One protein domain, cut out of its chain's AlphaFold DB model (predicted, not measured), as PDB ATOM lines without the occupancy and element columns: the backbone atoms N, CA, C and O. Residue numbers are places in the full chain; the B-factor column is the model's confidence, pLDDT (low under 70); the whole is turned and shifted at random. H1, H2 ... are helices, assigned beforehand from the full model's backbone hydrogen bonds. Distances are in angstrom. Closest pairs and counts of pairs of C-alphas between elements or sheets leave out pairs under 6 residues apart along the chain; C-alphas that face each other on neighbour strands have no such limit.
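What this domain is: This is residues 41 to 105 of the 200 residues of an uncharacterized protein of Betaproteobacteria bacterium HGW-Betaproteobacteria-22 (UniProt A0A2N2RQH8). Four helices make two pairs set one after the other along the longest axis, H1 and H2 packed together at a steep angle in one half and H3 and H4 meeting near one end in the other, with the corner between H2 and H3 joining the halves. H3 and H4 form an open V, meeting through the first part of H3 and the last part of H4, while residues 83 to 88, from the end of H3 into its link to H4, stick out; H4 then folds back and brings its end close to H1. The printed part has 65 residues, with the named helices H1, H2, H3 and H4 in that order and no named strand, and its class is all helix. The whole is compact, with a radius of gyration of the C-alphas of 12.1 A and spans of 34 by 26 by 19 A.

Where its parts are: H1, residues 41 to 55, is the longest helix, 21.3 A from its first C-alpha, at (9.647, 25.469, 119.593), to its last. H2, residues 63 to 72, follows and is 14.2 A long. H3, residues 74 to 85, begins with its C-alpha at (22.720, 17.049, 110.672) and is 16.5 A long. H4, residues 92 to 101, is 14.1 A long and ends with its C-alpha at (25.493, 9.314, 118.256).

How they stand to each other: H1 and H2 touch, with the closest C-alphas, those of Leu 50 and Leu 69, 6.3 A apart. Their lines stand at a steep tilt of 53 degrees, opposite ways. H2 and H3 only just touch, with 3 pairs of C-alphas within 8 A, and they touch only at the corner by their link. The closest C-alphas there are those of Phe 70 and Gly 77, 6.6 A apart; H3 touches H2 with residues 76 to 77 alone, and the two lines are about perpendicular, at 89 degrees. H3 and H4 touch, H3 with residues 76 to 79 alone, and the closest C-alphas are those of Leu 76 and Ala 98, 6.1 A apart. Their tilt is steep, 61 degrees, and they run opposite ways. H1 and H4 are close but not clearly touching: the closest C-alphas, those of Lys 54 and Ala 101, are 5.4 A apart, and the lines are about perpendicular, at 87 degrees. H1 and H3 are apart; H2 and H4 are only just apart, the closest C-alphas being 8.3 A from each other. In H1, H2, H3 and H4 every O i to N i+4 pair is within hydrogen-bond range.

The domain as a whole: The two C-alphas farthest apart are those of Ser 41 and Gly 88, at 37.1 A. The printed part runs from residue 41 to 105 and has no cut. The link from H2 to H3 is tight, with 1 residue, the links from H1 to H2 and from H3 to H4 are short, with 7 and 6 residues, and no link is long. The mean pLDDT of the printed part is 95.7, and no printed residue is under 70.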
ATOM      1  N   SER A  41      10.241  26.529 118.774       80.31
ATOM      2  CA  SER A  41       9.647  25.469 119.593       80.31
ATOM      3  C   SER A  41       9.840  24.089 118.965       80.31
ATOM      4  O   SER A  41      10.125  23.134 119.681       80.31
ATOM      5  N   GLN A  42       9.712  23.970 117.642       85.44
ATOM      6  CA  GLN A  42       9.889  22.697 116.950       85.44
ATOM      7  C   GLN A  42      11.352  22.243 116.952       85.44
ATOM      8  O   GLN A  42      11.618  21.072 117.209       85.44
ATOM      9  N   ASN A  43      12.298  23.161 116.737       89.12
ATOM     10  CA  ASN A  43      13.727  22.853 116.812       89.12
ATOM     11  C   ASN A  43      14.119  22.366 118.211       89.12
ATOM     12  O   ASN A  43      14.783  21.341 118.331       89.12
ATOM     13  N   ALA A  44      13.640  23.037 119.263       92.06
ATOM     14  CA  ALA A  44      13.900  22.627 120.643       92.06
ATOM     15  C   ALA A  44      13.330  21.232 120.958       92.06
ATOM     16  O   ALA A  44      13.983  20.430 121.624       92.06
ATOM     17  N   LEU A  45      12.133  20.909 120.450       94.06
ATOM     18  CA  LEU A  45      11.552  19.569 120.584       94.06
ATOM     19  C   LEU A  45      12.373  18.511 119.833       94.06
ATOM     20  O   LEU A  45      12.601  17.426 120.366       94.06
ATOM     21  N   THR A  46      12.850  18.828 118.626       96.06
ATOM     22  CA  THR A  46      13.722  17.937 117.850       96.06
ATOM     23  C   THR A  46      15.048  17.688 118.568       96.06
ATOM     24  O   THR A  46      15.471  16.540 118.683       96.06
ATOM     25  N   GLU A  47      15.685  18.729 119.101       95.75
ATOM     26  CA  GLU A  47      16.931  18.616 119.866       95.75
ATOM     27  C   GLU A  47      16.748  17.781 121.137       95.75
ATOM     28  O   GLU A  47      17.559  16.895 121.410       95.75
ATOM     29  N   ALA A  48      15.657  17.998 121.878       97.00
ATOM     30  CA  ALA A  48      15.329  17.205 123.058       97.00
ATOM     31  C   ALA A  48      15.126  15.723 122.706       97.00
ATOM     32  O   ALA A  48      15.668  14.846 123.380       97.00
ATOM     33  N   ARG A  49      14.407  15.434 121.612       97.75
ATOM     34  CA  ARG A  49      14.191  14.060 121.144       97.75
ATOM     35  C   ARG A  49      15.488  13.402 120.666       97.75
ATOM     36  O   ARG A  49      15.721  12.233 120.965       97.75
ATOM     37  N   LEU A  50      16.359  14.140 119.975       98.19
ATOM     38  CA  LEU A  50      17.695  13.662 119.600       98.19
ATOM     39  C   LEU A  50      18.542  13.343 120.835       98.19
ATOM     40  O   LEU A  50      19.207  12.309 120.857       98.19
ATOM     41  N   ALA A  51      18.527  14.203 121.856       97.69
ATOM     42  CA  ALA A  51      19.267  13.982 123.096       97.69
ATOM     43  C   ALA A  51      18.771  12.731 123.838       97.69
ATOM     44  O   ALA A  51      19.583  11.913 124.272       97.69
ATOM     45  N   GLU A  52      17.450  12.544 123.919       97.69
ATOM     46  CA  GLU A  52      16.837  11.345 124.493       97.69
ATOM     47  C   GLU A  52      17.308  10.077 123.763       97.69
ATOM     48  O   GLU A  52      17.842   9.163 124.391       97.69
ATOM     49  N   ILE A  53      17.189  10.037 122.431       98.12
ATOM     50  CA  ILE A  53      17.601   8.879 121.622       98.12
ATOM     51  C   ILE A  53      19.102   8.601 121.775       98.12
ATOM     52  O   ILE A  53      19.500   7.453 121.981       98.12
ATOM     53  N   LYS A  54      19.948   9.638 121.719       97.31
ATOM     54  CA  LYS A  54      21.411   9.505 121.834       97.31
ATOM     55  C   LYS A  54      21.870   9.023 123.207       97.31
ATOM     56  O   LYS A  54      22.961   8.472 123.301       97.31
ATOM     57  N   SER A  55      21.058   9.204 124.249       96.56
ATOM     58  CA  SER A  55      21.371   8.706 125.592       96.56
ATOM     59  C   SER A  55      21.246   7.181 125.720       96.56
ATOM     60  O   SER A  55      21.840   6.597 126.626       96.56
ATOM     61  N   LYS A  56      20.515   6.528 124.806       95.62
ATOM     62  CA  LYS A  56      20.377   5.067 124.742       95.62
ATOM     63  C   LYS A  56      21.577   4.432 124.043       95.62
ATOM     64  O   LYS A  56      22.095   4.992 123.068       95.62
ATOM     65  N   ASP A  57      21.952   3.228 124.469       93.44
ATOM     66  CA  ASP A  57      22.839   2.374 123.679       93.44
ATOM     67  C   ASP A  57      22.185   2.018 122.334       93.44
ATOM     68  O   ASP A  57      20.961   2.059 122.190       93.44
ATOM     69  N   GLY A  58      22.999   1.697 121.327       93.12
ATOM     70  CA  GLY A  58      22.491   1.453 119.976       93.12
ATOM     71  C   GLY A  58      21.546   0.249 119.874       93.12
ATOM     72  O   GLY A  58      20.653   0.259 119.029       93.12
ATOM     73  N   MET A  59      21.707  -0.769 120.729       94.31
ATOM     74  CA  MET A  59      20.909  -2.002 120.680       94.31
ATOM     75  C   MET A  59      19.526  -1.837 121.317       94.31
ATOM     76  O   MET A  59      18.600  -2.552 120.946       94.31
ATOM     77  N   SER A  60      19.365  -0.879 122.231       95.62
ATOM     78  CA  SER A  60      18.090  -0.590 122.903       95.62
ATOM     79  C   SER A  60      17.165   0.366 122.137       95.62
ATOM     80  O   SER A  60      16.086   0.697 122.634       95.62
ATOM     81  N   ARG A  61      17.569   0.862 120.961       97.19
ATOM     82  CA  ARG A  61      16.776   1.812 120.159       97.19
ATOM     83  C   ARG A  61      15.780   1.092 119.260       97.19
ATOM     84  O   ARG A  61      16.125   0.093 118.630       97.19
ATOM     85  N   SER A  62      14.568   1.633 119.153       97.62
ATOM     86  CA  SER A  62      13.594   1.145 118.169       97.62
ATOM     87  C   SER A  62      13.952   1.596 116.746       97.62
ATOM     88  O   SER A  62      14.784   2.487 116.551       97.62
ATOM     89  N   GLN A  63      13.310   1.004 115.734       97.56
ATOM     90  CA  GLN A  63      13.502   1.424 114.342       97.56
ATOM     91  C   GLN A  63      13.078   2.884 114.133       97.56
ATOM     92  O   GLN A  63      13.794   3.644 113.492       97.56
ATOM     93  N   GLU A  64      11.972   3.311 114.745       97.88
ATOM     94  CA  GLU A  64      11.486   4.693 114.663       97.88
ATOM     95  C   GLU A  64      12.492   5.685 115.263       97.88
ATOM     96  O   GLU A  64      12.622   6.816 114.797       97.88
ATOM     97  N   GLU A  65      13.224   5.271 116.298       98.06
ATOM     98  CA  GLU A  65      14.275   6.085 116.909       98.06
ATOM     99  C   GLU A  65      15.513   6.184 116.020       98.06
ATOM    100  O   GLU A  65      16.112   7.257 115.928       98.06
ATOM    101  N   TRP A  66      15.872   5.098 115.331       97.50
ATOM    102  CA  TRP A  66      16.917   5.122 114.312       97.50
ATOM    103  C   TRP A  66      16.551   6.035 113.145       97.50
ATOM    104  O   TRP A  66      17.346   6.903 112.782       97.50
ATOM    105  N   ASP A  67      15.343   5.892 112.608       97.88
ATOM    106  CA  ASP A  67      14.852   6.709 111.500       97.88
ATOM    107  C   ASP A  67      14.822   8.191 111.894       97.88
ATOM    108  O   ASP A  67      15.303   9.048 111.150       97.88
ATOM    109  N   PHE A  68      14.341   8.501 113.105       97.94
ATOM    110  CA  PHE A  68      14.347   9.864 113.624       97.94
ATOM    111  C   PHE A  68      15.770  10.418 113.765       97.94
ATOM    112  O   PHE A  68      16.020  11.553 113.356       97.94
ATOM    113  N   LEU A  69      16.710   9.643 114.320       97.75
ATOM    114  CA  LEU A  69      18.107  10.056 114.455       97.75
ATOM    115  C   LEU A  69      18.722  10.388 113.090       97.75
ATOM    116  O   LEU A  69      19.270  11.476 112.925       97.75
ATOM    117  N   PHE A  70      18.614   9.479 112.117       95.69
ATOM    118  CA  PHE A  70      19.205   9.672 110.792       95.69
ATOM    119  C   PHE A  70      18.548  10.807 110.001       95.69
ATOM    120  O   PHE A  70      19.232  11.475 109.230       95.69
ATOM    121  N   ALA A  71      17.254  11.062 110.208       97.00
ATOM    122  CA  ALA A  71      16.551  12.153 109.540       97.00
ATOM    123  C   ALA A  71      16.853  13.540 110.139       97.00
ATOM    124  O   ALA A  71      16.756  14.538 109.427       97.00
ATOM    125  N   ASN A  72      17.189  13.627 111.433       97.88
ATOM    126  CA  ASN A  72      17.244  14.909 112.150       97.88
ATOM    127  C   ASN A  72      18.651  15.319 112.622       97.88
ATOM    128  O   ASN A  72      18.885  16.501 112.879       97.88
ATOM    129  N   ASP A  73      19.602  14.391 112.742       98.00
ATOM    130  CA  ASP A  73      20.971  14.704 113.159       98.00
ATOM    131  C   ASP A  73      21.841  15.137 111.973       98.00
ATOM    132  O   ASP A  73      22.430  14.314 111.270       98.00
ATOM    133  N   LYS A  74      21.949  16.454 111.775       96.94
ATOM    134  CA  LYS A  74      22.720  17.049 110.672       96.94
ATOM    135  C   LYS A  74      24.187  16.619 110.662       96.94
ATOM    136  O   LYS A  74      24.691  16.244 109.610       96.94
ATOM    137  N   ILE A  75      24.843  16.608 111.823       97.62
ATOM    138  CA  ILE A  75      26.264  16.240 111.933       97.62
ATOM    139  C   ILE A  75      26.445  14.768 111.542       97.62
ATOM    140  O   ILE A  75      27.355  14.422 110.790       97.62
ATOM    141  N   LEU A  76      25.555  13.883 112.006       97.56
ATOM    142  CA  LEU A  76      25.611  12.469 111.627       97.56
ATOM    143  C   LEU A  76      25.323  12.260 110.132       97.56
ATOM    144  O   LEU A  76      25.932  11.382 109.514       97.56
ATOM    145  N   GLY A  77      24.425  13.062 109.554       97.44
ATOM    146  CA  GLY A  77      24.157  13.101 108.117       97.44
ATOM    147  C   GLY A  77      25.398  13.483 107.308       97.44
ATOM    148  O   GLY A  77      25.797  12.730 106.420       97.44
ATOM    149  N   GLU A  78      26.063  14.580 107.675       97.44
ATOM    150  CA  GLU A  78      27.303  15.057 107.043       97.44
ATOM    151  C   GLU A  78      28.428  14.016 107.132       97.44
ATOM    152  O   GLU A  78      29.085  13.711 106.135       97.44
ATOM    153  N   ILE A  79      28.614  13.393 108.301       97.94
ATOM    154  CA  ILE A  79      29.600  12.320 108.487       97.94
ATOM    155  C   ILE A  79      29.275  11.109 107.605       97.94
ATOM    156  O   ILE A  79      30.174  10.500 107.017       97.94
ATOM    157  N   THR A  80      27.999  10.738 107.505       95.81
ATOM    158  CA  THR A  80      27.560   9.606 106.675       95.81
ATOM    159  C   THR A  80      27.811   9.892 105.194       95.81
ATOM    160  O   THR A  80      28.380   9.057 104.494       95.81
ATOM    161  N   GLU A  81      27.480  11.096 104.725       96.88
ATOM    162  CA  GLU A  81      27.765  11.531 103.358       96.88
ATOM    163  C   GLU A  81      29.273  11.543 103.062       96.88
ATOM    164  O   GLU A  81      29.710  11.014 102.036       96.88
ATOM    165  N   LYS A  82      30.082  12.084 103.980       96.19
ATOM    166  CA  LYS A  82      31.545  12.106 103.866       96.19
ATOM    167  C   LYS A  82      32.132  10.698 103.802       96.19
ATOM    168  O   LYS A  82      32.968  10.430 102.942       96.19
ATOM    169  N   THR A  83      31.642   9.784 104.640       94.06
ATOM    170  CA  THR A  83      32.053   8.370 104.641       94.06
ATOM    171  C   THR A  83      31.779   7.706 103.292       94.06
ATOM    172  O   THR A  83      32.641   7.000 102.780       94.06
ATOM    173  N   ASN A  84      30.614   7.964 102.691       94.44
ATOM    174  CA  ASN A  84      30.244   7.395 101.393       94.44
ATOM    175  C   ASN A  84      31.101   7.944 100.243       94.44
ATOM    176  O   ASN A  84      31.434   7.206  99.320       94.44
ATOM    177  N   LYS A  85      31.461   9.232 100.286       95.12
ATOM    178  CA  LYS A  85      32.286   9.873  99.249       95.12
ATOM    179  C   LYS A  85      33.769   9.534  99.377       95.12
ATOM    180  O   LYS A  85      34.455   9.401  98.368       95.12
ATOM    181  N   SER A  86      34.275   9.448 100.604       91.12
ATOM    182  CA  SER A  86      35.691   9.234 100.889       91.12
ATOM    183  C   SER A  86      35.860   8.417 102.177       91.12
ATOM    184  O   SER A  86      36.013   8.979 103.270       91.12
ATOM    185  N   PRO A  87      35.821   7.078 102.075       87.50
ATOM    186  CA  PRO A  87      36.071   6.197 103.209       87.50
ATOM    187  C   PRO A  87      37.439   6.480 103.845       87.50
ATOM    188  O   PRO A  87      38.439   6.625 103.147       87.50
ATOM    189  N   GLY A  88      37.492   6.562 105.177       88.75
ATOM    190  CA  GLY A  88      38.733   6.847 105.915       88.75
ATOM    191  C   GLY A  88      39.129   8.328 105.989       88.75
ATOM    192  O   GLY A  88      40.165   8.639 106.564       88.75
ATOM    193  N   SER A  89      38.310   9.246 105.465       94.06
ATOM    194  CA  SER A  89      38.551  10.699 105.557       94.06
ATOM    195  C   SER A  89      38.018  11.354 106.837       94.06
ATOM    196  O   SER A  89      38.110  12.576 106.996       94.06
ATOM    197  N   LEU A  90      37.403  10.569 107.726       97.25
ATOM    198  CA  LEU A  90      36.837  11.094 108.961       97.25
ATOM    199  C   LEU A  90      37.941  11.464 109.945       97.25
ATOM    200  O   LEU A  90      38.864  10.677 110.139       97.25
ATOM    201  N   THR A  91      37.801  12.615 110.594       97.81
ATOM    202  CA  THR A  91      38.647  13.043 111.712       97.81
ATOM    203  C   THR A  91      38.326  12.250 112.976       97.81
ATOM    204  O   THR A  91      37.281  11.605 113.102       97.81
ATOM    205  N   SER A  92      39.215  12.329 113.958       98.00
ATOM    206  CA  SER A  92      39.050  11.750 115.285       98.00
ATOM    207  C   SER A  92      37.766  12.246 115.967       98.00
ATOM    208  O   SER A  92      37.034  11.454 116.561       98.00
ATOM    209  N   ALA A  93      37.440  13.534 115.824       98.06
ATOM    210  CA  ALA A  93      36.226  14.141 116.370       98.06
ATOM    211  C   ALA A  93      34.950  13.673 115.649       98.06
ATOM    212  O   ALA A  93      33.928  13.437 116.292       98.06
ATOM    213  N   GLU A  94      35.004  13.500 114.328       98.25
ATOM    214  CA  GLU A  94      33.880  12.969 113.551       98.25
ATOM    215  C   GLU A  94      33.606  11.501 113.909       98.25
ATOM    216  O   GLU A  94      32.450  11.113 114.082       98.25
ATOM    217  N   ILE A  95      34.652  10.687 114.088       97.88
ATOM    218  CA  ILE A  95      34.504   9.293 114.535       97.88
ATOM    219  C   ILE A  95      33.943   9.232 115.957       97.88
ATOM    220  O   ILE A  95      32.993   8.482 116.189       97.88
ATOM    221  N   ASP A  96      34.478  10.036 116.882       97.81
ATOM    222  CA  ASP A  96      33.969  10.167 118.255       97.81
ATOM    223  C   ASP A  96      32.465  10.477 118.254       97.81
ATOM    224  O   ASP A  96      31.656   9.761 118.855       97.81
ATOM    225  N   TYR A  97      32.073  11.518 117.513       98.00
ATOM    226  CA  TYR A  97      30.677  11.914 117.401       98.00
ATOM    227  C   TYR A  97      29.818  10.793 116.817       98.00
ATOM    228  O   TYR A  97      28.789  10.453 117.397       98.00
ATOM    229  N   ALA A  98      30.230  10.188 115.700       97.44
ATOM    230  CA  ALA A  98      29.460   9.139 115.042       97.44
ATOM    231  C   ALA A  98      29.272   7.908 115.936       97.44
ATOM    232  O   ALA A  98      28.176   7.349 115.978       97.44
ATOM    233  N   GLN A  99      30.309   7.497 116.670       96.81
ATOM    234  CA  GLN A  99      30.229   6.381 117.610       96.81
ATOM    235  C   GLN A  99      29.255   6.694 118.752       96.81
ATOM    236  O   GLN A  99      28.327   5.917 118.976       96.81
ATOM    237  N   LYS A 100      29.382   7.859 119.405       96.25
ATOM    238  CA  LYS A 100      28.452   8.299 120.462       96.25
ATOM    239  C   LYS A 100      27.016   8.412 119.957       96.25
ATOM    240  O   LYS A 100      26.098   7.860 120.556       96.25
ATOM    241  N   ALA A 101      26.813   9.093 118.831       97.25
ATOM    242  CA  ALA A 101      25.493   9.314 118.256       97.25
ATOM    243  C   ALA A 101      24.812   7.990 117.893       97.25
ATOM    244  O   ALA A 101      23.614   7.848 118.122       97.25
ATOM    245  N   ARG A 102      25.564   6.990 117.415       96.38
ATOM    246  CA  ARG A 102      25.071   5.633 117.114       96.38
ATOM    247  C   ARG A 102      25.009   4.708 118.341       96.38
ATOM    248  O   ARG A 102      24.627   3.553 118.200       96.38
ATOM    249  N   GLY A 103      25.363   5.188 119.535       95.56
ATOM    250  CA  GLY A 103      25.345   4.380 120.758       95.56
ATOM    251  C   GLY A 103      26.361   3.231 120.740       95.56
ATOM    252  O   GLY A 103      26.108   2.181 121.325       95.56
ATOM    253  N   LEU A 104      27.478   3.418 120.030       94.25
ATOM    254  CA  LEU A 104      28.618   2.504 119.975       94.25
ATOM    255  C   LEU A 104      29.664   2.887 121.027       94.25
ATOM    256  O   LEU A 104      29.702   4.017 121.517       94.25
ATOM    257  N   VAL A 105      30.570   1.953 121.326       93.00
ATOM    258  CA  VAL A 105      31.757   2.252 122.134       93.00
ATOM    259  C   VAL A 105      32.579   3.334 121.433       93.00
ATOM    260  O   VAL A 105      32.972   3.182 120.277       93.00
TER     261      VAL A 105